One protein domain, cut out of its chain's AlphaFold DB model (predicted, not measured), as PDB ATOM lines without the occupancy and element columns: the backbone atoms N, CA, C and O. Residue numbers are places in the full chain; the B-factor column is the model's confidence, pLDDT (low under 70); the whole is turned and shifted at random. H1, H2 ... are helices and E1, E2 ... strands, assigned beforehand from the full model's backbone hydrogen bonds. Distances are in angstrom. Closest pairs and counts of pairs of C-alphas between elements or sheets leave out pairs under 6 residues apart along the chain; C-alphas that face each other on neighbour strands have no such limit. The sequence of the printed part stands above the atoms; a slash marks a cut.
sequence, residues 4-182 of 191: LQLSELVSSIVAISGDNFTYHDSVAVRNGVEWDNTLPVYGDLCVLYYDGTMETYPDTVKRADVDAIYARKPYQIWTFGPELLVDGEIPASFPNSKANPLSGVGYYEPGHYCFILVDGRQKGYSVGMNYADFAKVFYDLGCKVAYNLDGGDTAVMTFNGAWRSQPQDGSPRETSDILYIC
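AT A GLANCE: This is residues 4 to 182 of the 191 residues of the protein "NAGPA domain-containing protein" of bioreactor metagenome (UniProt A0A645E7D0). A strongly twisted sheet of four strands, E7 E10 E8 E9, makes the core; H3 covers one face, and over its other face stand two smaller sheets, E11 E1 E12 and E5 E4 E6, with their strands crossed. H1 covers the outward side of E11 E1 E12, H2 that of E5 E4 E6, and the hairpin E2 E3 lies beside E6. The printed part has 179 residues, with three named helices and twelve named strands in the order H1 E1 E2 E3 E4 E5 H2 E6 E7 E8 E9 H3 E10 E11 E12; the four sheets are antiparallel. The class is mixed, helices and strands, with under half of the residues in named elements. It is compact, with a radius of gyration of the C-alphas of 15.3 A and spans of 47 by 38 by 29 A.

HOW THE PARTS SIT: Start at H1, residues 4 to 9: it is on the sheet of E11, 157 to 159, E1, 14 to 17, and E12, 178 to 181, over E1 at a height of 8.8 A, with closest C-alphas Ser 7 and Ala 15, 6.2 A. Within hydrogen-bond range there are N 15 and O 158, 3.1 A, and N 16 and O 179, 2.9 A. E2, 27 to 30, and E3, 33 to 37, form a hairpin, with N 28 and O 36 2.9 A apart. The closest C-alphas of E2 and E6, 74 to 80, are Val 29 and Ile 77, 4.7 A. In the next sheet find N 47 of E4, 44 to 49, 2.8 A from O 55 of E5, 54 to 57, and N 46 2.9 A from O 78. H2, 63 to 71, is on it, along E4 at 5 degrees on the local plane, which rests on only just enough C-alphas, 6. In the large sheet, E7, 83 to 85, E10, 145 to 149, E8, 102 to 109, and E9, 112 to 118, look at N 84 and O 146, 2.8 A, N 107 and O 145, 2.8 A, and N 104 and O 116, 2.9 A. H3, 131 to 141, makes two layers with it, a helix on one face, at a height of 8.1 A; Leu 84 and Ala 135 have the closest C-alphas to E7, 4.8 A. Three sheets form a stack, face to face in turn: the large sheet's strands stand at 50 degrees to those of E11 E1 E12 and 41 degrees to those of E5 E4 E6. E5 H2 E6 and E9 H3 E10 are split strand-helix-strand units, same-way strands with another between, both right-handed crossovers. In H1, H2 and H3 every O i to N i+4 pair is within hydrogen-bond range.

IN THESE COORDINATES: Find C-alpha 4 at (-20.710, 24.135, -28.472), where H1 begins. E8 runs 22.6 A from C-alpha 102 at (-6.854, 32.282, -23.078), E9 20.5 A, and H3 15.4 A. E12 ends at C-alpha 181, (-10.356, 16.698, -32.705).

THE WHOLE: The C-alphas farthest apart are Ala 71 and Gly 124, 48.8 A. The printed part has no cut; the links E7 to E8, E9 to H3 and E11 to E12 are long. No printed residue has a pLDDT under 70.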
ATOM      1  N   LEU A   4     -20.040  25.427 -28.655       94.88
ATOM      2  CA  LEU A   4     -20.710  24.135 -28.472       94.88
ATOM      3  C   LEU A   4     -21.535  23.713 -29.689       94.88
ATOM      4  O   LEU A   4     -21.462  22.560 -30.086       94.88
ATOM      5  N   GLN A   5     -22.257  24.638 -30.317       95.88
ATOM      6  CA  GLN A   5     -23.042  24.320 -31.512       95.88
ATOM      7  C   GLN A   5     -22.132  23.943 -32.686       95.88
ATOM      8  O   GLN A   5     -22.432  23.011 -33.424       95.88
ATOM      9  N   LEU A   6     -21.000  24.641 -32.840       95.75
ATOM     10  CA  LEU A   6     -19.977  24.287 -33.828       95.75
ATOM     11  C   LEU A   6     -19.383  22.900 -33.540       95.75
ATOM     12  O   LEU A   6     -19.267  22.082 -34.446       95.75
ATOM     13  N   SER A   7     -19.062  22.626 -32.275       96.00
ATOM     14  CA  SER A   7     -18.531  21.346 -31.791       96.00
ATOM     15  C   SER A   7     -19.496  20.179 -32.053       96.00
ATOM     16  O   SER A   7     -19.070  19.121 -32.513       96.00
ATOM     17  N   GLU A   8     -20.796  20.384 -31.833       95.25
ATOM     18  CA  GLU A   8     -21.854  19.415 -32.148       95.25
ATOM     19  C   GLU A   8     -22.001  19.192 -33.659       95.25
ATOM     20  O   GLU A   8     -22.103  18.048 -34.098       95.25
ATOM     21  N   LEU A   9     -21.960  20.263 -34.462       94.69
ATOM     22  CA  LEU A   9     -22.090  20.192 -35.922       94.69
ATOM     23  C   LEU A   9     -21.007  19.313 -36.561       94.69
ATOM     24  O   LEU A   9     -21.286  18.598 -37.520       94.69
ATOM     25  N   VAL A  10     -19.789  19.357 -36.018       93.44
ATOM     26  CA  VAL A  10     -18.639  18.585 -36.517       93.44
ATOM     27  C   VAL A  10     -18.401  17.286 -35.744       93.44
ATOM     28  O   VAL A  10     -17.397  16.620 -35.969       93.44
ATOM     29  N   SER A  11     -19.299  16.915 -34.823       94.25
ATOM     30  CA  SER A  11     -19.162  15.710 -33.987       94.25
ATOM     31  C   SER A  11     -17.791  15.600 -33.295       94.25
ATOM     32  O   SER A  11     -17.187  14.527 -33.239       94.25
ATOM     33  N   SER A  12     -17.268  16.713 -32.770       95.62
ATOM     34  CA  SER A  12     -15.946  16.723 -32.133       95.62
ATOM     35  C   SER A  12     -15.931  15.934 -30.818       95.62
ATOM     36  O   SER A  12     -16.844  16.068 -30.000       95.62
ATOM     37  N   ILE A  13     -14.827  15.238 -30.550       96.44
ATOM     38  CA  ILE A  13     -14.498  14.691 -29.227       96.44
ATOM     39  C   ILE A  13     -14.097  15.826 -28.280       96.44
ATOM     40  O   ILE A  13     -14.593  15.907 -27.160       96.44
ATOM     41  N   VAL A  14     -13.217  16.719 -28.733       97.44
ATOM     42  CA  VAL A  14     -12.778  17.912 -27.998       97.44
ATOM     43  C   VAL A  14     -12.689  19.086 -28.960       97.44
ATOM     44  O   VAL A  14     -12.244  18.912 -30.096       97.44
ATOM     45  N   ALA A  15     -13.093  20.271 -28.511       97.75
ATOM     46  CA  ALA A  15     -12.905  21.505 -29.260       97.75
ATOM     47  C   ALA A  15     -12.550  22.677 -28.342       97.75
ATOM     48  O   ALA A  15     -12.923  22.699 -27.166       97.75
ATOM     49  N   ILE A  16     -11.856  23.658 -28.905       97.94
ATOM     50  CA  ILE A  16     -11.623  24.982 -28.326       97.94
ATOM     51  C   ILE A  16     -12.088  26.059 -29.311       97.94
ATOM     52  O   ILE A  16     -12.113  25.824 -30.522       97.94
ATOM     53  N   SER A  17     -12.457  27.235 -28.805       96.06
ATOM     54  CA  SER A  17     -12.709  28.412 -29.647       96.06
ATOM     55  C   SER A  17     -11.506  28.725 -30.542       96.06
ATOM     56  O   SER A  17     -10.359  28.556 -30.117       96.06
ATOM     57  N   GLY A  18     -11.793  29.136 -31.780       97.06
ATOM     58  CA  GLY A  18     -10.796  29.387 -32.814       97.06
ATOM     59  C   GLY A  18     -10.172  30.776 -32.760       97.06
ATOM     60  O   GLY A  18     -10.049  31.392 -31.703       97.06
ATOM     61  N   ASP A  19      -9.730  31.247 -33.920       97.19
ATOM     62  CA  ASP A  19      -9.033  32.523 -34.086       97.19
ATOM     63  C   ASP A  19      -9.986  33.689 -34.383       97.19
ATOM     64  O   ASP A  19      -9.571  34.841 -34.349       97.19
ATOM     65  N   ASN A  20     -11.271  33.409 -34.630       95.56
ATOM     66  CA  ASN A  20     -12.266  34.410 -34.990       95.56
ATOM     67  C   ASN A  20     -11.915  35.219 -36.253       95.56
ATOM     68  O   ASN A  20     -12.324  36.377 -36.379       95.56
ATOM     69  N   PHE A  21     -11.248  34.587 -37.227       94.31
ATOM     70  CA  PHE A  21     -10.679  35.253 -38.409       94.31
ATOM     71  C   PHE A  21     -11.645  36.160 -39.187       94.31
ATOM     72  O   PHE A  21     -11.231  37.135 -39.795       94.31
ATOM     73  N   THR A  22     -12.954  35.903 -39.147       94.25
ATOM     74  CA  THR A  22     -13.964  36.723 -39.841       94.25
ATOM     75  C   THR A  22     -14.126  38.150 -39.296       94.25
ATOM     76  O   THR A  22     -14.889  38.929 -39.867       94.25
ATOM     77  N   TYR A  23     -13.514  38.486 -38.156       94.31
ATOM     78  CA  TYR A  23     -13.675  39.782 -37.480       94.31
ATOM     79  C   TYR A  23     -12.499  40.745 -37.674       94.31
ATOM     80  O   TYR A  23     -12.534  41.859 -37.145       94.31
ATOM     81  N   HIS A  24     -11.470  40.342 -38.412       95.12
ATOM     82  CA  HIS A  24     -10.280  41.144 -38.664       95.12
ATOM     83  C   HIS A  24      -9.592  40.686 -39.955       95.12
ATOM     84  O   HIS A  24      -9.877  39.606 -40.457       95.12
ATOM     85  N   ASP A  25      -8.675  41.491 -40.488       95.31
ATOM     86  CA  ASP A  25      -7.926  41.110 -41.689       95.31
ATOM     87  C   ASP A  25      -7.095  39.847 -41.413       95.31
ATOM     88  O   ASP A  25      -6.404  39.751 -40.386       95.31
ATOM     89  N   SER A  26      -7.190  38.850 -42.297       97.06
ATOM     90  CA  SER A  26      -6.609  37.535 -42.045       97.06
ATOM     91  C   SER A  26      -6.067  36.846 -43.293       97.06
ATOM     92  O   SER A  26      -6.426  37.150 -44.431       97.06
ATOM     93  N   VAL A  27      -5.212  35.854 -43.065       98.38
ATOM     94  CA  VAL A  27      -5.010  34.752 -44.002       98.38
ATOM     95  C   VAL A  27      -5.585  33.518 -43.320       98.38
ATOM     96  O   VAL A  27      -5.109  33.110 -42.261       98.38
ATOM     97  N   ALA A  28      -6.631  32.938 -43.895       98.38
ATOM     98  CA  ALA A  28      -7.380  31.862 -43.265       98.38
ATOM     99  C   ALA A  28      -7.574  30.701 -44.233       98.38
ATOM    100  O   ALA A  28      -8.180  30.835 -45.297       98.38
ATOM    101  N   VAL A  29      -7.095  29.529 -43.824       98.75
ATOM    102  CA  VAL A  29      -7.345  28.258 -44.509       98.75
ATOM    103  C   VAL A  29      -7.982  27.310 -43.504       98.75
ATOM    104  O   VAL A  29      -7.489  27.175 -42.381       98.75
ATOM    105  N   ARG A  30      -9.081  26.662 -43.897       97.56
ATOM    106  CA  ARG A  30      -9.744  25.613 -43.113       97.56
ATOM    107  C   ARG A  30      -9.877  24.363 -43.964       97.56
ATOM    108  O   ARG A  30     -10.515  24.397 -45.013       97.56
ATOM    109  N   ASN A  31      -9.281  23.264 -43.514       96.56
ATOM    110  CA  ASN A  31      -9.308  21.971 -44.207       96.56
ATOM    111  C   ASN A  31      -8.840  22.050 -45.676       96.56
ATOM    112  O   ASN A  31      -9.450  21.461 -46.568       96.56
ATOM    113  N   GLY A  32      -7.783  22.819 -45.942       97.81
ATOM    114  CA  GLY A  32      -7.233  23.032 -47.284       97.81
ATOM    115  C   GLY A  32      -8.026  23.993 -48.179       97.81
ATOM    116  O   GLY A  32      -7.628  24.206 -49.323       97.81
ATOM    117  N   VAL A  33      -9.119  24.582 -47.686       98.12
ATOM    118  CA  VAL A  33      -9.910  25.594 -48.402       98.12
ATOM    119  C   VAL A  33      -9.539  26.983 -47.895       98.12
ATOM    120  O   VAL A  33      -9.574  27.227 -46.691       98.12
ATOM    121  N   GLU A  34      -9.193  27.890 -48.807       98.25
ATOM    122  CA  GLU A  34      -8.963  29.306 -48.500       98.25
ATOM    123  C   GLU A  34     -10.292  30.023 -48.224       98.25
ATOM    124  O   GLU A  34     -11.230  29.937 -49.018       98.25
ATOM    125  N   TRP A  35     -10.347  30.735 -47.101       97.88
ATOM    126  CA  TRP A  35     -11.471  31.577 -46.686       97.88
ATOM    127  C   TRP A  35     -11.129  33.067 -46.727       97.88
ATOM    128  O   TRP A  35     -12.012  33.874 -47.011       97.88
ATOM    129  N   ASP A  36      -9.872  33.427 -46.463       98.00
ATOM    130  CA  ASP A  36      -9.364  34.799 -46.543       98.00
ATOM    131  C   ASP A  36      -7.865  34.797 -46.888       98.00
ATOM    132  O   ASP A  36      -7.146  33.845 -46.573       98.00
ATOM    133  N   ASN A  37      -7.396  35.855 -47.547       97.81
ATOM    134  CA  ASN A  37      -6.002  36.032 -47.959       97.81
ATOM    135  C   ASN A  37      -5.623  37.523 -48.048       97.81
ATOM    136  O   ASN A  37      -5.101  38.028 -49.055       97.81
ATOM    137  N   THR A  38      -5.925  38.244 -46.975       97.81
ATOM    138  CA  THR A  38      -5.773  39.692 -46.858       97.81
ATOM    139  C   THR A  38      -4.503  40.046 -46.077       97.81
ATOM    140  O   THR A  38      -4.144  39.400 -45.097       97.81
ATOM    141  N   LEU A  39      -3.788  41.078 -46.541       97.38
ATOM    142  CA  LEU A  39      -2.622  41.654 -45.862       97.38
ATOM    143  C   LEU A  39      -2.838  43.163 -45.639       97.38
ATOM    144  O   LEU A  39      -3.391  43.814 -46.532       97.38
ATOM    145  N   PRO A  40      -2.319  43.750 -44.541       96.88
ATOM    146  CA  PRO A  40      -1.608  43.083 -43.444       96.88
ATOM    147  C   PRO A  40      -2.540  42.202 -42.601       96.88
ATOM    148  O   PRO A  40      -3.745  42.427 -42.574       96.88
ATOM    149  N   VAL A  41      -1.980  41.192 -41.937       97.50
ATOM    150  CA  VAL A  41      -2.722  40.334 -41.001       97.50
ATOM    151  C   VAL A  41      -2.909  41.041 -39.657       97.50
ATOM    152  O   VAL A  41      -2.088  41.871 -39.269       97.50
ATOM    153  N   TYR A  42      -3.987  40.715 -38.942       96.56
ATOM    154  CA  TYR A  42      -4.281  41.262 -37.610       96.56
ATOM    155  C   TYR A  42      -3.218  40.936 -36.549       96.56
ATOM    156  O   TYR A  42      -2.987  41.734 -35.641       96.56
ATOM    157  N   GLY A  43      -2.588  39.770 -36.667       96.19
ATOM    158  CA  GLY A  43      -1.538  39.298 -35.778       96.19
ATOM    159  C   GLY A  43      -0.765  38.152 -36.422       96.19
ATOM    160  O   GLY A  43      -0.782  38.000 -37.643       96.19
ATOM    161  N   ASP A  44      -0.093  37.346 -35.606       97.81
ATOM    162  CA  ASP A  44       0.755  36.256 -36.095       97.81
ATOM    163  C   ASP A  44      -0.069  35.171 -36.803       97.81
ATOM    164  O   ASP A  44      -1.248  34.964 -36.500       97.81
ATOM    165  N   LEU A  45       0.564  34.428 -37.709       98.62
ATOM    166  CA  LEU A  45      -0.009  33.249 -38.352       98.62
ATOM    167  C   LEU A  45       0.431  31.969 -37.642       98.62
ATOM    168  O   LEU A  45       1.587  31.834 -37.244       98.62
ATOM    169  N   CYS A  46      -0.466  30.990 -37.580       98.75
ATOM    170  CA  CYS A  46      -0.136  29.600 -37.283       98.75
ATOM    171  C   CYS A  46      -0.572  28.725 -38.451       98.75
ATOM    172  O   CYS A  46      -1.728  28.770 -38.869       98.75
ATOM    173  N   VAL A  47       0.350  27.932 -38.983       98.88
ATOM    174  CA  VAL A  47       0.131  27.086 -40.152       98.88
ATOM    175  C   VAL A  47       0.299  25.632 -39.752       98.88
ATOM    176  O   VAL A  47       1.327  25.254 -39.196       98.88
ATOM    177  N   LEU A  48      -0.688  24.805 -40.087       98.81
ATOM    178  CA  LEU A  48      -0.584  23.350 -40.024       98.81
ATOM    179  C   LEU A  48      -0.525  22.796 -41.447       98.81
ATOM    180  O   LEU A  48      -1.409  23.070 -42.261       98.81
ATOM    181  N   TYR A  49       0.492  21.996 -41.745       98.75
ATOM    182  CA  TYR A  49       0.666  21.336 -43.039       98.75
ATOM    183  C   TYR A  49       0.118  19.903 -43.038       98.75
ATOM    184  O   TYR A  49      -0.095  19.292 -41.992       98.75
ATOM    185  N   TYR A  50      -0.087  19.338 -44.233       97.94
ATOM    186  CA  TYR A  50      -0.575  17.961 -44.405       97.94
ATOM    187  C   TYR A  50       0.365  16.886 -43.848       97.94
ATOM    188  O   TYR A  50      -0.088  15.788 -43.538       97.94
ATOM    189  N   ASP A  51       1.660  17.179 -43.729       97.81
ATOM    190  CA  ASP A  51       2.625  16.271 -43.103       97.81
ATOM    191  C   ASP A  51       2.561  16.294 -41.567       97.81
ATOM    192  O   ASP A  51       3.270  15.526 -40.924       97.81
ATOM    193  N   GLY A  52       1.697  17.135 -40.985       98.25
ATOM    194  CA  GLY A  52       1.529  17.323 -39.548       98.25
ATOM    195  C   GLY A  52       2.465  18.369 -38.942       98.25
ATOM    196  O   GLY A  52       2.395  18.627 -37.745       98.25
ATOM    197  N   THR A  53       3.347  18.989 -39.722       98.62
ATOM    198  CA  THR A  53       4.214  20.049 -39.204       98.62
ATOM    199  C   THR A  53       3.388  21.295 -38.896       98.62
ATOM    200  O   THR A  53       2.609  21.744 -39.741       98.62
ATOM    201  N   MET A  54       3.578  21.861 -37.701       98.81
ATOM    202  CA  MET A  54       2.997  23.141 -37.294       98.81
ATOM    203  C   MET A  54       4.094  24.202 -37.168       98.81
ATOM    204  O   MET A  54       5.119  23.953 -36.534       98.81
ATOM    205  N   GLU A  55       3.874  25.375 -37.758       98.50
ATOM    206  CA  GLU A  55       4.814  26.503 -37.780       98.50
ATOM    207  C   GLU A  55       4.086  27.821 -37.493       98.50
ATOM    208  O   GLU A  55       2.909  27.967 -37.833       98.50
ATOM    209  N   THR A  56       4.785  28.792 -36.904       98.50
ATOM    210  CA  THR A  56       4.282  30.159 -36.708       98.50
ATOM    211  C   THR A  56       5.050  31.160 -37.557       98.50
ATOM    212  O   THR A  56       6.206  30.940 -37.921       98.50
ATOM    213  N   TYR A  57       4.384  32.259 -37.899       98.12
ATOM    214  CA  TYR A  57       4.974  33.368 -38.637       98.12
ATOM    215  C   TYR A  57       4.512  34.692 -38.019       98.12
ATOM    216  O   TYR A  57       3.326  34.818 -37.715       98.12
ATOM    217  N   PRO A  58       5.395  35.688 -37.861       96.31
ATOM    218  CA  PRO A  58       5.037  36.943 -37.209       96.31
ATOM    219  C   PRO A  58       4.079  37.779 -38.065       96.31
ATOM    220  O   PRO A  58       4.094  37.694 -39.293       96.31
ATOM    221  N   ASP A  59       3.320  38.676 -37.441       96.00
ATOM    222  CA  ASP A  59       2.396  39.627 -38.091       96.00
ATOM    223  C   ASP A  59       3.023  40.485 -39.216       96.00
ATOM    224  O   ASP A  59       2.339  41.017 -40.091       96.00
ATOM    225  N   THR A  60       4.353  40.581 -39.237       96.81
ATOM    226  CA  THR A  60       5.151  41.253 -40.271       96.81
ATOM    227  C   THR A  60       5.329  40.463 -41.574       96.81
ATOM    228  O   THR A  60       6.067  40.926 -42.458       96.81
ATOM    229  N   VAL A  61       4.676  39.302 -41.723       97.62
ATOM    230  CA  VAL A  61       4.680  38.520 -42.969       97.62
ATOM    231  C   VAL A  61       4.344  39.381 -44.186       97.62
ATOM    232  O   VAL A  61       3.448  40.227 -44.193       97.62
ATOM    233  N   LYS A  62       5.073  39.146 -45.271       98.25
ATOM    234  CA  LYS A  62       4.871  39.804 -46.560       98.25
ATOM    235  C   LYS A  62       4.201  38.847 -47.526       98.25
ATOM    236  O   LYS A  62       4.193  37.635 -47.338       98.25
ATOM    237  N   ARG A  63       3.722  39.396 -48.645       98.19
ATOM    238  CA  ARG A  63       3.133  38.600 -49.731       98.19
ATOM    239  C   ARG A  63       4.034  37.435 -50.157       98.19
ATOM    240  O   ARG A  63       3.532  36.335 -50.304       98.19
ATOM    241  N   ALA A  64       5.347  37.648 -50.261       98.50
ATOM    242  CA  ALA A  64       6.290  36.582 -50.608       98.50
ATOM    243  C   ALA A  64       6.341  35.439 -49.573       98.50
ATOM    244  O   ALA A  64       6.497  34.283 -49.961       98.50
ATOM    245  N   ASP A  65       6.189  35.747 -48.280       98.56
ATOM    246  CA  ASP A  65       6.155  34.743 -47.210       98.56
ATOM    247  C   ASP A  65       4.850  33.939 -47.283       98.56
ATOM    248  O   ASP A  65       4.873  32.710 -47.264       98.56
ATOM    249  N   VAL A  66       3.718  34.624 -47.483       98.69
ATOM    250  CA  VAL A  66       2.414  33.981 -47.710       98.69
ATOM    251  C   VAL A  66       2.458  33.092 -48.955       98.69
ATOM    252  O   VAL A  66       2.053  31.936 -48.900       98.69
ATOM    253  N   ASP A  67       3.020  33.567 -50.064       98.69
ATOM    254  CA  ASP A  67       3.154  32.773 -51.289       98.69
ATOM    255  C   ASP A  67       4.010  31.508 -51.053       98.69
ATOM    256  O   ASP A  67       3.689  30.434 -51.568       98.69
ATOM    257  N   ALA A  68       5.062  31.596 -50.228       98.75
ATOM    258  CA  ALA A  68       5.880  30.447 -49.834       98.75
ATOM    259  C   ALA A  68       5.119  29.455 -48.935       98.75
ATOM    260  O   ALA A  68       5.244  28.241 -49.123       98.75
ATOM    261  N   ILE A  69       4.284  29.948 -48.011       98.75
ATOM    262  CA  ILE A  69       3.372  29.120 -47.208       98.75
ATOM    263  C   ILE A  69       2.428  28.347 -48.136       98.75
ATOM    264  O   ILE A  69       2.327  27.124 -48.029       98.75
ATOM    265  N   TYR A  70       1.793  29.026 -49.093       98.69
ATOM    266  CA  TYR A  70       0.852  28.418 -50.040       98.69
ATOM    267  C   TYR A  70       1.515  27.421 -50.993       98.69
ATOM    268  O   TYR A  70       0.923  26.388 -51.312       98.69
ATOM    269  N   ALA A  71       2.765  27.661 -51.397       98.56
ATOM    270  CA  ALA A  71       3.534  26.713 -52.203       98.56
ATOM    271  C   ALA A  71       3.730  25.355 -51.498       98.56
ATOM    272  O   ALA A  71       3.823  24.322 -52.167       98.56
ATOM    273  N   ARG A  72       3.732  25.336 -50.157       98.44
ATOM    274  CA  ARG A  72       3.781  24.118 -49.329       98.44
ATOM    275  C   ARG A  72       2.412  23.477 -49.073       98.44
ATOM    276  O   ARG A  72       2.365  22.435 -48.429       98.44
ATOM    277  N   LYS A  73       1.325  24.040 -49.617       98.31
ATOM    278  CA  LYS A  73      -0.058  23.540 -49.498       98.31
ATOM    279  C   LYS A  73      -0.508  23.422 -48.030       98.31
ATOM    280  O   LYS A  73      -0.571  22.314 -47.498       98.31
ATOM    281  N   PRO A  74      -0.806  24.546 -47.361       98.62
ATOM    282  CA  PRO A  74      -1.242  24.541 -45.969       98.62
ATOM    283  C   PRO A  74      -2.570  23.786 -45.822       98.62
ATOM    284  O   PRO A  74      -3.459  23.900 -46.669       98.62
ATOM    285  N   TYR A  75      -2.708  23.010 -44.747       98.62
ATOM    286  CA  TYR A  75      -3.966  22.353 -44.382       98.62
ATOM    287  C   TYR A  75      -4.842  23.274 -43.525       98.62
ATOM    288  O   TYR A  75      -6.049  23.361 -43.747       98.62
ATOM    289  N   GLN A  76      -4.233  23.998 -42.584       98.62
ATOM    290  CA  GLN A  76      -4.874  25.056 -41.803       98.62
ATOM    291  C   GLN A  76      -3.971  26.289 -41.787       98.62
ATOM    292  O   GLN A  76      -2.748  26.151 -41.740       98.62
ATOM    293  N   ILE A  77      -4.572  27.478 -41.780       98.75
ATOM    294  CA  ILE A  77      -3.901  28.728 -41.402       98.75
ATOM    295  C   ILE A  77      -4.821  29.473 -40.450       98.75
ATOM    296  O   ILE A  77      -5.938  29.809 -40.843       98.75
ATOM    297  N   TRP A  78      -4.348  29.758 -39.243       98.75
ATOM    298  CA  TRP A  78      -5.015  30.620 -38.273       98.75
ATOM    299  C   TRP A  78      -4.319  31.980 -38.188       98.75
ATOM    300  O   TRP A  78      -3.093  32.034 -38.279       98.75
ATOM    301  N   THR A  79      -5.084  33.061 -38.006       98.50
ATOM    302  CA  THR A  79      -4.570  34.432 -37.821       98.50
ATOM    303  C   THR A  79      -5.114  35.028 -36.527       98.50
ATOM    304  O   THR A  79      -6.302  35.309 -36.452       98.50
ATOM    305  N   PHE A  80      -4.260  35.263 -35.534       97.88
ATOM    306  CA  PHE A  80      -4.586  35.913 -34.261       97.88
ATOM    307  C   PHE A  80      -3.313  36.194 -33.450       97.88
ATOM    308  O   PHE A  80      -2.868  37.335 -33.351       97.88
ATOM    309  N   GLY A  81      -2.697  35.144 -32.905       96.38
ATOM    310  CA  GLY A  81      -1.464  35.220 -32.136       96.38
ATOM    311  C   GLY A  81      -1.624  35.787 -30.717       96.38
ATOM    312  O   GLY A  81      -2.732  35.961 -30.205       96.38
ATOM    313  N   PRO A  82      -0.510  36.051 -30.022       97.38
ATOM    314  CA  PRO A  82       0.855  35.898 -30.518       97.38
ATOM    315  C   PRO A  82       1.301  34.429 -30.635       97.38
ATOM    316  O   PRO A  82       0.681  33.519 -30.071       97.38
ATOM    317  N   GLU A  83       2.417  34.199 -31.320       97.50
ATOM    318  CA  GLU A  83       3.221  32.993 -31.125       97.50
ATOM    319  C   GLU A  83       3.699  32.896 -29.667       97.50
ATOM    320  O   GLU A  83       4.101  33.889 -29.066       97.50
ATOM    321  N   LEU A  84       3.603  31.707 -29.068       98.38
ATOM    322  CA  LEU A  84       3.914  31.451 -27.655       98.38
ATOM    323  C   LEU A  84       5.225  30.684 -27.472       98.38
ATOM    324  O   LEU A  84       5.901  30.887 -26.468       98.38
ATOM    325  N   LEU A  85       5.572  29.815 -28.424       98.38
ATOM    326  CA  LEU A  85       6.865  29.137 -28.502       98.38
ATOM    327  C   LEU A  85       7.310  29.034 -29.953       98.38
ATOM    328  O   LEU A  85       6.502  28.677 -30.812       98.38
ATOM    329  N   VAL A  86       8.603  29.251 -30.174       96.62
ATOM    330  CA  VAL A  86       9.274  29.073 -31.463       96.62
ATOM    331  C   VAL A  86      10.492  28.192 -31.231       96.62
ATOM    332  O   VAL A  86      11.332  28.510 -30.392       96.62
ATOM    333  N   ASP A  87      10.569  27.062 -31.932       95.31
ATOM    334  CA  ASP A  87      11.663  26.089 -31.811       95.31
ATOM    335  C   ASP A  87      11.976  25.646 -30.363       95.31
ATOM    336  O   ASP A  87      13.120  25.389 -29.996       95.31
ATOM    337  N   GLY A  88      10.937  25.517 -29.536       96.56
ATOM    338  CA  GLY A  88      11.016  25.098 -28.134       96.56
ATOM    339  C   GLY A  88      11.388  26.214 -27.161       96.56
ATOM    340  O   GLY A  88      11.537  25.949 -25.971       96.56
ATOM    341  N   GLU A  89      11.506  27.452 -27.637       97.81
ATOM    342  CA  GLU A  89      11.914  28.603 -26.839       97.81
ATOM    343  C   GLU A  89      10.776  29.618 -26.692       97.81
ATOM    344  O   GLU A  89       9.971  29.831 -27.601       97.81
ATOM    345  N   ILE A  90      10.718  30.268 -25.527       98.00
ATOM    346  CA  ILE A  90       9.750  31.334 -25.240       98.00
ATOM    347  C   ILE A  90      10.234  32.632 -25.911       98.00
ATOM    348  O   ILE A  90      11.359  33.061 -25.628       98.00
ATOM    349  N   PRO A  91       9.411  33.302 -26.746       96.06
ATOM    350  CA  PRO A  91       9.727  34.618 -27.287       96.06
ATOM    351  C   PRO A  91      10.138  35.622 -26.205       96.06
ATOM    352  O   PRO A  91       9.606  35.643 -25.096       96.06
ATOM    353  N   ALA A  92      11.074  36.512 -26.541       94.00
ATOM    354  CA  ALA A  92      11.658  37.453 -25.581       94.00
ATOM    355  C   ALA A  92      10.647  38.448 -24.980       94.00
ATOM    356  O   ALA A  92      10.893  39.030 -23.921       94.00
ATOM    357  N   SER A  93       9.530  38.684 -25.667       93.00
ATOM    358  CA  SER A  93       8.496  39.621 -25.245       93.00
ATOM    359  C   SER A  93       7.154  39.268 -25.862       93.00
ATOM    360  O   SER A  93       7.106  38.832 -27.008       93.00
ATOM    361  N   PHE A  94       6.080  39.575 -25.139       94.62
ATOM    362  CA  PHE A  94       4.712  39.423 -25.617       94.62
ATOM    363  C   PHE A  94       3.980  40.765 -25.649       94.62
ATOM    364  O   PHE A  94       4.267  41.645 -24.824       94.62
ATOM    365  N   PRO A  95       2.996  40.927 -26.549       82.62
ATOM    366  CA  PRO A  95       2.091  42.063 -26.496       82.62
ATOM    367  C   PRO A  95       1.207  41.946 -25.251       82.62
ATOM    368  O   PRO A  95       0.568  40.926 -25.066       82.62
ATOM    369  N   ASN A  96       1.102  42.995 -24.426       81.44
ATOM    370  CA  ASN A  96       0.251  43.024 -23.222       81.44
ATOM    371  C   ASN A  96       0.663  42.035 -22.095       81.44
ATOM    372  O   ASN A  96       1.018  40.883 -22.304       81.44
ATOM    373  N   SER A  97       0.569  42.490 -20.845       88.06
ATOM    374  CA  SER A  97       0.870  41.699 -19.640       88.06
ATOM    375  C   SER A  97      -0.365  41.392 -18.787       88.06
ATOM    376  O   SER A  97      -0.257  40.844 -17.689       88.06
ATOM    377  N   LYS A  98      -1.562  41.757 -19.260       93.81
ATOM    378  CA  LYS A  98      -2.816  41.563 -18.533       93.81
ATOM    379  C   LYS A  98      -3.252  40.100 -18.568       93.81
ATOM    380  O   LYS A  98      -3.320  39.492 -19.633       93.81
ATOM    381  N   ALA A  99      -3.648  39.589 -17.405       96.31
ATOM    382  CA  ALA A  99      -4.273  38.281 -17.293       96.31
ATOM    383  C   ALA A  99      -5.669  38.259 -17.942       96.31
ATOM    384  O   ALA A  99      -6.495  39.147 -17.698       96.31
ATOM    385  N   ASN A 100      -5.931  37.243 -18.760       96.25
ATOM    386  CA  ASN A 100      -7.196  37.025 -19.454       96.25
ATOM    387  C   ASN A 100      -7.535  35.526 -19.515       96.25
ATOM    388  O   ASN A 100      -6.652  34.695 -19.298       96.25
ATOM    389  N   PRO A 101      -8.798  35.167 -19.810       97.00
ATOM    390  CA  PRO A 101      -9.090  33.862 -20.374       97.00
ATOM    391  C   PRO A 101      -8.330  33.705 -21.694       97.00
ATOM    392  O   PRO A 101      -8.328  34.643 -22.495       97.00
ATOM    393  N   LEU A 102      -7.689  32.561 -21.907       97.19
ATOM    394  CA  LEU A 102      -6.854  32.282 -23.078       97.19
ATOM    395  C   LEU A 102      -7.202  30.916 -23.669       97.19
ATOM    396  O   LEU A 102      -7.620  30.011 -22.947       97.19
ATOM    397  N   SER A 103      -6.999  30.777 -24.972       97.69
ATOM    398  CA  SER A 103      -7.138  29.533 -25.727       97.69
ATOM    399  C   SER A 103      -5.883  29.369 -26.574       97.69
ATOM    400  O   SER A 103      -5.377  30.349 -27.117       97.69
ATOM    401  N   GLY A 104      -5.343  28.160 -26.677       98.38
ATOM    402  CA  GLY A 104      -4.121  27.944 -27.440       98.38
ATOM    403  C   GLY A 104      -3.889  26.496 -27.832       98.38
ATOM    404  O   GLY A 104      -4.410  25.560 -27.217       98.38
ATOM    405  N   VAL A 105      -3.059  26.335 -28.857       98.81
ATOM    406  CA  VAL A 105      -2.619  25.045 -29.388       98.81
ATOM    407  C   VAL A 105      -1.107  24.912 -29.235       98.81
ATOM    408  O   VAL A 105      -0.355  25.845 -29.510       98.81
ATOM    409  N   GLY A 106      -0.671  23.743 -28.777       98.81
ATOM    410  CA  GLY A 106       0.729  23.353 -28.663       98.81
ATOM    411  C   GLY A 106       1.043  22.186 -29.592       98.81
ATOM    412  O   GLY A 106       0.197  21.322 -29.816       98.81
ATOM    413  N   TYR A 107       2.263  22.155 -30.108       98.88
ATOM    414  CA  TYR A 107       2.790  21.157 -31.033       98.88
ATOM    415  C   TYR A 107       4.063  20.537 -30.469       98.88
ATOM    416  O   TYR A 107       4.988  21.255 -30.084       98.88
ATOM    417  N   TYR A 108       4.130  19.207 -30.454       98.69
ATOM    418  CA  TYR A 108       5.300  18.449 -29.997       98.69
ATOM    419  C   TYR A 108       6.126  17.922 -31.179       98.69
ATOM    420  O   TYR A 108       7.354  18.045 -31.214       98.69
ATOM    421  N   GLU A 109       5.439  17.321 -32.147       98.50
ATOM    422  CA  GLU A 109       5.972  16.735 -33.379       98.50
ATOM    423  C   GLU A 109       4.806  16.418 -34.336       98.50
ATOM    424  O   GLU A 109       3.649  16.502 -33.908       98.50
ATOM    425  N   PRO A 110       5.059  16.073 -35.615       98.50
ATOM    426  CA  PRO A 110       3.986  15.892 -36.584       98.50
ATOM    427  C   PRO A 110       2.923  14.892 -36.128       98.50
ATOM    428  O   PRO A 110       3.219  13.732 -35.851       98.50
ATOM    429  N   GLY A 111       1.672  15.354 -36.038       95.75
ATOM    430  CA  GLY A 111       0.545  14.542 -35.567       95.75
ATOM    431  C   GLY A 111       0.329  14.525 -34.047       95.75
ATOM    432  O   GLY A 111      -0.639  13.915 -33.597       95.75
ATOM    433  N   HIS A 112       1.167  15.200 -33.254       98.06
ATOM    434  CA  HIS A 112       1.046  15.270 -31.799       98.06
ATOM    435  C   HIS A 112       0.901  16.721 -31.325       98.06
ATOM    436  O   HIS A 112       1.848  17.514 -31.348       98.06
ATOM    437  N   TYR A 113      -0.301  17.044 -30.845       98.38
ATOM    438  CA  TYR A 113      -0.696  18.385 -30.419       98.38
ATOM    439  C   TYR A 113      -1.431  18.336 -29.078       98.38
ATOM    440  O   TYR A 113      -1.950  17.294 -28.678       98.38
ATOM    441  N   CYS A 114      -1.539  19.478 -28.406       98.25
ATOM    442  CA  CYS A 114      -2.431  19.654 -27.266       98.25
ATOM    443  C   CYS A 114      -3.205  20.968 -27.362       98.25
ATOM    444  O   CYS A 114      -2.702  21.964 -27.879       98.25
ATOM    445  N   PHE A 115      -4.403  20.979 -26.790       98.44
ATOM    446  CA  PHE A 115      -5.181  22.190 -26.567       98.44
ATOM    447  C   PHE A 115      -5.089  22.585 -25.103       98.44
ATOM    448  O   PHE A 115      -5.216  21.734 -24.220       98.44
ATOM    449  N   ILE A 116      -4.911  23.875 -24.847       98.19
ATOM    450  CA  ILE A 116      -5.000  24.427 -23.501       98.19
ATOM    451  C   ILE A 116      -5.978  25.583 -23.532       98.19
ATOM    452  O   ILE A 116      -5.905  26.463 -24.386       98.19
ATOM    453  N   LEU A 117      -6.882  25.570 -22.562       97.62
ATOM    454  CA  LEU A 117      -7.780  26.672 -22.305       97.62
ATOM    455  C   LEU A 117      -7.675  27.079 -20.844       97.62
ATOM    456  O   LEU A 117      -7.604  26.244 -19.943       97.62
ATOM    457  N   VAL A 118      -7.660  28.384 -20.633       97.44
ATOM    458  CA  VAL A 118      -7.560  29.021 -19.332       97.44
ATOM    459  C   VAL A 118      -8.803  29.877 -19.166       97.44
ATOM    460  O   VAL A 118      -8.987  30.845 -19.898       97.44
ATOM    461  N   ASP A 119      -9.655  29.547 -18.198       97.31
ATOM    462  CA  ASP A 119     -10.726  30.454 -17.778       97.31
ATOM    463  C   ASP A 119     -10.126  31.707 -17.133       97.31
ATOM    464  O   ASP A 119      -8.999  31.688 -16.641       97.31
ATOM    465  N   GLY A 120     -10.865  32.810 -17.059       96.19
ATOM    466  CA  GLY A 120     -10.333  34.030 -16.452       96.19
ATOM    467  C   GLY A 120     -11.393  35.036 -16.039       96.19
ATOM    468  O   GLY A 120     -12.588  34.783 -16.176       96.19
ATOM    469  N   ARG A 121     -10.927  36.186 -15.527       95.06
ATOM    470  CA  ARG A 121     -11.753  37.332 -15.085       95.06
ATOM    471  C   ARG A 121     -12.789  37.005 -13.992       95.06
ATOM    472  O   ARG A 121     -13.729  37.763 -13.776       95.06
ATOM    473  N   GLN A 122     -12.591  35.927 -13.238       94.69
ATOM    474  CA  GLN A 122     -13.507  35.450 -12.201       94.69
ATOM    475  C   GLN A 122     -12.833  35.455 -10.825       94.69
ATOM    476  O   GLN A 122     -11.967  34.634 -10.515       94.69
ATOM    477  N   LYS A 123     -13.251  36.381  -9.955       92.62
ATOM    478  CA  LYS A 123     -12.717  36.484  -8.590       92.62
ATOM    479  C   LYS A 123     -13.015  35.206  -7.795       92.62
ATOM    480  O   LYS A 123     -14.170  34.833  -7.640       92.62
ATOM    481  N   GLY A 124     -11.971  34.595  -7.233       92.94
ATOM    482  CA  GLY A 124     -12.088  33.387  -6.406       92.94
ATOM    483  C   GLY A 124     -12.157  32.071  -7.189       92.94
ATOM    484  O   GLY A 124     -12.254  31.025  -6.559       92.94
ATOM    485  N   TYR A 125     -12.077  32.120  -8.523       94.44
ATOM    486  CA  TYR A 125     -12.017  30.937  -9.382       94.44
ATOM    487  C   TYR A 125     -10.782  30.988 -10.285       94.44
ATOM    488  O   TYR A 125      -9.782  30.344  -9.985       94.44
ATOM    489  N   SER A 126     -10.812  31.822 -11.327       96.00
ATOM    490  CA  SER A 126      -9.670  32.028 -12.209       96.00
ATOM    491  C   SER A 126      -9.534  33.492 -12.598       96.00
ATOM    492  O   SER A 126     -10.453  34.107 -13.139       96.00
ATOM    493  N   VAL A 127      -8.352  34.055 -12.360       96.00
ATOM    494  CA  VAL A 127      -8.001  35.403 -12.827       96.00
ATOM    495  C   VAL A 127      -7.524  35.412 -14.283       96.00
ATOM    496  O   VAL A 127      -7.457  36.485 -14.879       96.00
ATOM    497  N   GLY A 128      -7.283  34.241 -14.879       96.81
ATOM    498  CA  GLY A 128      -6.685  34.091 -16.205       96.81
ATOM    499  C   GLY A 128      -5.162  34.002 -16.159       96.81
ATOM    500  O   GLY A 128      -4.563  33.935 -15.085       96.81
ATOM    501  N   MET A 129      -4.538  34.047 -17.332       97.62
ATOM    502  CA  MET A 129      -3.085  34.118 -17.503       97.62
ATOM    503  C   MET A 129      -2.720  35.265 -18.443       97.62
ATOM    504  O   MET A 129      -3.532  35.695 -19.263       97.62
ATOM    505  N   ASN A 130      -1.513  35.804 -18.285       97.44
ATOM    506  CA  ASN A 130      -0.888  36.600 -19.339       97.44
ATOM    507  C   ASN A 130      -0.158  35.655 -20.314       97.44
ATOM    508  O   ASN A 130       0.015  34.471 -20.019       97.44
ATOM    509  N   TYR A 131       0.291  36.168 -21.460       97.88
ATOM    510  CA  TYR A 131       0.938  35.329 -22.473       97.88
ATOM    511  C   TYR A 131       2.269  34.723 -22.021       97.88
ATOM    512  O   TYR A 131       2.574  33.614 -22.434       97.88
ATOM    513  N   ALA A 132       3.030  35.385 -21.143       97.69
ATOM    514  CA  ALA A 132       4.292  34.838 -20.645       97.69
ATOM    515  C   ALA A 132       4.066  33.602 -19.761       97.69
ATOM    516  O   ALA A 132       4.719  32.576 -19.949       97.69
ATOM    517  N   ASP A 133       3.103  33.676 -18.840       97.69
ATOM    518  CA  ASP A 133       2.710  32.536 -18.011       97.69
ATOM    519  C   ASP A 133       2.108  31.419 -18.875       97.69
ATOM    520  O   ASP A 133       2.409  30.246 -18.667       97.69
ATOM    521  N   PHE A 134       1.306  31.771 -19.886       98.31
ATOM    522  CA  PHE A 134       0.695  30.796 -20.786       98.31
ATOM    523  C   PHE A 134       1.726  30.086 -21.677       98.31
ATOM    524  O   PHE A 134       1.716  28.860 -21.770       98.31
ATOM    525  N   ALA A 135       2.677  30.826 -22.252       98.56
ATOM    526  CA  ALA A 135       3.817  30.275 -22.981       98.56
ATOM    527  C   ALA A 135       4.651  29.342 -22.100       98.56
ATOM    528  O   ALA A 135       5.035  28.254 -22.531       98.56
ATOM    529  N   LYS A 136       4.869  29.722 -20.834       98.44
ATOM    530  CA  LYS A 136       5.572  28.875 -19.872       98.44
ATOM    531  C   LYS A 136       4.864  27.538 -19.635       98.44
ATOM    532  O   LYS A 136       5.549  26.530 -19.491       98.44
ATOM    533  N   VAL A 137       3.529  27.495 -19.631       98.62
ATOM    534  CA  VAL A 137       2.792  26.224 -19.517       98.62
ATOM    535  C   VAL A 137       3.108  25.301 -20.697       98.62
ATOM    536  O   VAL A 137       3.439  24.139 -20.478       98.62
ATOM    537  N   PHE A 138       3.063  25.802 -21.935       98.81
ATOM    538  CA  PHE A 138       3.428  24.999 -23.109       98.81
ATOM    539  C   PHE A 138       4.896  24.555 -23.080       98.81
ATOM    540  O   PHE A 138       5.197  23.417 -23.438       98.81
ATOM    541  N   TYR A 139       5.795  25.429 -22.616       98.75
ATOM    542  CA  TYR A 139       7.218  25.114 -22.475       98.75
ATOM    543  C   TYR A 139       7.428  23.967 -21.484       98.75
ATOM    544  O   TYR A 139       8.088  22.981 -21.799       98.75
ATOM    545  N   ASP A 140       6.811  24.062 -20.304       98.62
ATOM    546  CA  ASP A 140       6.932  23.055 -19.248       98.62
ATOM    547  C   ASP A 140       6.309  21.708 -19.656       98.62
ATOM    548  O   ASP A 140       6.741  20.658 -19.177       98.62
ATOM    549  N   LEU A 141       5.318  21.717 -20.555       98.50
ATOM    550  CA  LEU A 141       4.751  20.505 -21.155       98.50
ATOM    551  C   LEU A 141       5.653  19.897 -22.240       98.50
ATOM    552  O   LEU A 141       5.487  18.724 -22.569       98.50
ATOM    553  N   GLY A 142       6.629  20.649 -22.759       98.50
ATOM    554  CA  GLY A 142       7.590  20.192 -23.764       98.50
ATOM    555  C   GLY A 142       7.163  20.440 -25.213       98.50
ATOM    556  O   GLY A 142       7.638  19.743 -26.112       98.50
ATOM    557  N   CYS A 143       6.264  21.395 -25.463       98.81
ATOM    558  CA  CYS A 143       5.919  21.794 -26.827       98.81
ATOM    559  C   CYS A 143       7.116  22.456 -27.533       98.81
ATOM    560  O   CYS A 143       7.883  23.198 -26.926       98.81
ATOM    561  N   LYS A 144       7.250  22.216 -28.842       98.69
ATOM    562  CA  LYS A 144       8.233  22.873 -29.719       98.69
ATOM    563  C   LYS A 144       7.684  24.145 -30.355       98.69
ATOM    564  O   LYS A 144       8.419  25.099 -30.549       98.69
ATOM    565  N   VAL A 145       6.396  24.159 -30.682       98.81
ATOM    566  CA  VAL A 145       5.698  25.351 -31.177       98.81
ATOM    567  C   VAL A 145       4.413  25.488 -30.379       98.81
ATOM    568  O   VAL A 145       3.782  24.486 -30.041       98.81
ATOM    569  N   ALA A 146       4.024  26.711 -30.049       98.81
ATOM    570  CA  ALA A 146       2.753  26.988 -29.397       98.81
ATOM    571  C   ALA A 146       2.203  28.323 -29.880       98.81
ATOM    572  O   ALA A 146       2.964  29.235 -30.199       98.81
ATOM    573  N   TYR A 147       0.882  28.438 -29.924       98.75
ATOM    574  CA  TYR A 147       0.207  29.574 -30.531       98.75
ATOM    575  C   TYR A 147      -1.065  29.941 -29.773       98.75
ATOM    576  O   TYR A 147      -1.846  29.064 -29.386       98.75
ATOM    577  N   ASN A 148      -1.267  31.242 -29.566       98.38
ATOM    578  CA  ASN A 148      -2.456  31.784 -28.926       98.38
ATOM    579  C   ASN A 148      -3.579  32.038 -29.947       98.38
ATOM    580  O   ASN A 148      -3.357  32.622 -31.004       98.38
ATOM    581  N   LEU A 149      -4.795  31.639 -29.584       98.00
ATOM    582  CA  LEU A 149      -6.037  31.855 -30.331       98.00
ATOM    583  C   LEU A 149      -6.885  32.948 -29.668       98.00
ATOM    584  O   LEU A 149      -6.488  33.515 -28.641       98.00
ATOM    585  N   ASP A 150      -8.065  33.237 -30.226       96.62
ATOM    586  CA  ASP A 150      -8.947  34.219 -29.605       96.62
ATOM    587  C   ASP A 150      -9.410  33.745 -28.223       96.62
ATOM    588  O   ASP A 150      -9.787  32.589 -27.992       96.62
ATOM    589  N   GLY A 151      -9.340  34.682 -27.284       93.06
ATOM    590  CA  GLY A 151      -9.589  34.466 -25.872       93.06
ATOM    591  C   GLY A 151     -10.579  35.477 -25.307       93.06
ATOM    592  O   GLY A 151     -11.429  36.053 -25.982       93.06
ATOM    593  N   GLY A 152     -10.493  35.729 -24.005       93.06
ATOM    594  CA  GLY A 152     -11.509  36.531 -23.332       93.06
ATOM    595  C   GLY A 152     -12.866  35.830 -23.356       93.06
ATOM    596  O   GLY A 152     -12.961  34.649 -23.046       93.06
ATOM    597  N   ASP A 153     -13.923  36.563 -23.701       91.81
ATOM    598  CA  ASP A 153     -15.294  36.058 -23.545       91.81
ATOM    599  C   ASP A 153     -15.678  35.010 -24.606       91.81
ATOM    600  O   ASP A 153     -16.759  34.440 -24.520       91.81
ATOM    601  N   THR A 154     -14.835  34.764 -25.613       93.75
ATOM    602  CA  THR A 154     -15.014  33.694 -26.614       93.75
ATOM    603  C   THR A 154     -14.363  32.380 -26.185       93.75
ATOM    604  O   THR A 154     -14.706  31.343 -26.749       93.75
ATOM    605  N   ALA A 155     -13.486  32.396 -25.171       95.25
ATOM    606  CA  ALA A 155     -12.752  31.222 -24.708       95.25
ATOM    607  C   ALA A 155     -13.708  30.149 -24.164       95.25
ATOM    608  O   ALA A 155     -14.252  30.263 -23.062       95.25
ATOM    609  N   VAL A 156     -13.893  29.079 -24.938       96.56
ATOM    610  CA  VAL A 156     -14.703  27.918 -24.551       96.56
ATOM    611  C   VAL A 156     -13.992  26.631 -24.933       96.56
ATOM    612  O   VAL A 156     -13.510  26.507 -26.056       96.56
ATOM    613  N   MET A 157     -13.976  25.656 -24.019       97.81
ATOM    614  CA  MET A 157     -13.577  24.277 -24.311       97.81
ATOM    615  C   MET A 157     -14.780  23.347 -24.175       97.81
ATOM    616  O   MET A 157     -15.524  23.401 -23.186       97.81
ATOM    617  N   THR A 158     -14.942  22.454 -25.144       97.25
ATOM    618  CA  THR A 158     -15.939  21.382 -25.119       97.25
ATOM    619  C   THR A 158     -15.264  20.017 -25.095       97.25
ATOM    620  O   THR A 158     -14.163  19.837 -25.611       97.25
ATOM    621  N   PHE A 159     -15.929  19.039 -24.485       96.69
ATOM    622  CA  PHE A 159     -15.524  17.637 -24.520       96.69
ATOM    623  C   PHE A 159     -16.756  16.736 -24.508       96.69
ATOM    624  O   PHE A 159     -17.587  16.845 -23.598       96.69
ATOM    625  N   ASN A 160     -16.856  15.833 -25.482       92.62
ATOM    626  CA  ASN A 160     -17.979  14.916 -25.685       92.62
ATOM    627  C   ASN A 160     -19.339  15.632 -25.646       92.62
ATOM    628  O   ASN A 160     -20.210  15.285 -24.847       92.62
ATOM    629  N   GLY A 161     -19.494  16.667 -26.479       88.88
ATOM    630  CA  GLY A 161     -20.760  17.398 -26.639       88.88
ATOM    631  C   GLY A 161     -21.190  18.219 -25.420       88.88
ATOM    632  O   GLY A 161     -22.369  18.511 -25.258       88.88
ATOM    633  N   ALA A 162     -20.266  18.571 -24.525       92.31
ATOM    634  CA  ALA A 162     -20.577  19.369 -23.343       92.31
ATOM    635  C   ALA A 162     -19.474  20.381 -23.031       92.31
ATOM    636  O   ALA A 162     -18.300  20.143 -23.315       92.31
ATOM    637  N   TRP A 163     -19.842  21.491 -22.387       90.81
ATOM    638  CA  TRP A 163     -18.876  22.454 -21.860       90.81
ATOM    639  C   TRP A 163     -17.968  21.814 -20.807       90.81
ATOM    640  O   TRP A 163     -18.404  21.003 -19.978       90.81
ATOM    641  N   ARG A 164     -16.691  22.193 -20.848       94.38
ATOM    642  CA  ARG A 164     -15.691  21.861 -19.826       94.38
ATOM    643  C   ARG A 164     -14.993  23.075 -19.238       94.38
ATOM    644  O   ARG A 164     -14.365  22.935 -18.196       94.38
ATOM    645  N   SER A 165     -15.140  24.232 -19.870       93.19
ATOM    646  CA  SER A 165     -14.709  25.515 -19.333       93.19
ATOM    647  C   SER A 165     -15.831  26.213 -18.568       93.19
ATOM    648  O   SER A 165     -17.012  25.882 -18.719       93.19
ATOM    649  N   GLN A 166     -15.460  27.203 -17.763       93.94
ATOM    650  CA  GLN A 166     -16.377  28.066 -17.033       93.94
ATOM    651  C   GLN A 166     -16.157  29.523 -17.477       93.94
ATOM    652  O   GLN A 166     -15.464  30.277 -16.787       93.94
ATOM    653  N   PRO A 167     -16.732  29.946 -18.621       90.31
ATOM    654  CA  PRO A 167     -16.569  31.305 -19.126       90.31
ATOM    655  C   PRO A 167     -17.191  32.332 -18.175       90.31
ATOM    656  O   PRO A 167     -18.158  32.051 -17.460       90.31
ATOM    657  N   GLN A 168     -16.643  33.549 -18.197       85.50
ATOM    658  CA  GLN A 168     -17.179  34.660 -17.416       85.50
ATOM    659  C   GLN A 168     -18.668  34.873 -17.756       85.50
ATOM    660  O   GLN A 168     -19.066  34.824 -18.917       85.50
ATOM    661  N   ASP A 169     -19.494  35.058 -16.722       83.88
ATOM    662  CA  ASP A 169     -20.948  35.274 -16.801       83.88
ATOM    663  C   ASP A 169     -21.776  34.107 -17.383       83.88
ATOM    664  O   ASP A 169     -22.992  34.224 -17.529       83.88
ATOM    665  N   GLY A 170     -21.155  32.956 -17.679       86.31
ATOM    666  CA  GLY A 170     -21.841  31.751 -18.165       86.31
ATOM    667  C   GLY A 170     -22.468  31.881 -19.559       86.31
ATOM    668  O   GLY A 170     -23.187  30.983 -19.990       86.31
ATOM    669  N   SER A 171     -22.202  32.983 -20.263       87.06
ATOM    670  CA  SER A 171     -22.737  33.290 -21.591       87.06
ATOM    671  C   SER A 171     -21.606  33.787 -22.501       87.06
ATOM    672  O   SER A 171     -21.531  34.987 -22.778       87.06
ATOM    673  N   PRO A 172     -20.706  32.892 -22.947       90.31
ATOM    674  CA  PRO A 172     -19.588  33.272 -23.803       90.31
ATOM    675  C   PRO A 172     -20.088  33.885 -25.115       90.31
ATOM    676  O   PRO A 172     -21.161  33.535 -25.618       90.31
ATOM    677  N   ARG A 173     -19.297  34.796 -25.684       93.69
ATOM    678  CA  ARG A 173     -19.572  35.367 -27.003       93.69
ATOM    679  C   ARG A 173     -19.534  34.272 -28.063       93.69
ATOM    680  O   ARG A 173     -18.798  33.292 -27.956       93.69
ATOM    681  N   GLU A 174     -20.320  34.477 -29.112       94.62
ATOM    682  CA  GLU A 174     -20.226  33.646 -30.302       94.62
ATOM    683  C   GLU A 174     -18.847  33.754 -30.953       94.62
ATOM    684  O   GLU A 174     -18.175  34.783 -30.857       94.62
ATOM    685  N   THR A 175     -18.468  32.690 -31.650       95.25
ATOM    686  CA  THR A 175     -17.242  32.603 -32.434       95.25
ATOM    687  C   THR A 175     -17.571  32.208 -33.874       95.25
ATOM    688  O   THR A 175     -18.647  31.645 -34.144       95.25
ATOM    689  N   SER A 176     -16.693  32.553 -34.812       95.19
ATOM    690  CA  SER A 176     -16.817  32.158 -36.212       95.19
ATOM    691  C   SER A 176     -16.220  30.788 -36.504       95.19
ATOM    692  O   SER A 176     -16.662  30.146 -37.457       95.19
ATOM    693  N   ASP A 177     -15.301  30.296 -35.673       97.25
ATOM    694  CA  ASP A 177     -14.646  29.013 -35.879       97.25
ATOM    695  C   ASP A 177     -14.187  28.334 -34.574       97.25
ATOM    696  O   ASP A 177     -14.255  28.881 -33.475       97.25
ATOM    697  N   ILE A 178     -13.770  27.075 -34.702       97.69
ATOM    698  CA  ILE A 178     -13.235  26.250 -33.615       97.69
ATOM    699  C   ILE A 178     -12.046  25.439 -34.126       97.69
ATOM    700  O   ILE A 178     -11.994  25.073 -35.303       97.69
ATOM    701  N   LEU A 179     -11.133  25.086 -33.224       97.88
ATOM    702  CA  LEU A 179     -10.196  23.983 -33.435       97.88
ATOM    703  C   LEU A 179     -10.741  22.758 -32.719       97.88
ATOM    704  O   LEU A 179     -11.206  22.857 -31.583       97.88
ATOM    705  N   TYR A 180     -10.687  21.598 -33.367       97.06
ATOM    706  CA  TYR A 180     -11.279  20.388 -32.818       97.06
ATOM    707  C   TYR A 180     -10.528  19.121 -33.214       97.06
ATOM    708  O   TYR A 180      -9.796  19.084 -34.201       97.06
ATOM    709  N   ILE A 181     -10.746  18.077 -32.419       95.62
ATOM    710  CA  ILE A 181     -10.356  16.698 -32.705       95.62
ATOM    711  C   ILE A 181     -11.644  15.882 -32.772       95.62
ATOM    712  O   ILE A 181     -12.491  15.973 -31.878       95.62
ATOM    713  N   CYS A 182     -11.793  15.082 -33.819       93.81
ATOM    714  CA  CYS A 182     -12.901  14.155 -34.012       93.81
ATOM    715  C   CYS A 182     -12.365  12.781 -34.422       93.81
ATOM    716  O   CYS A 182     -11.191  12.644 -34.774       93.81
TER     717      CYS A 182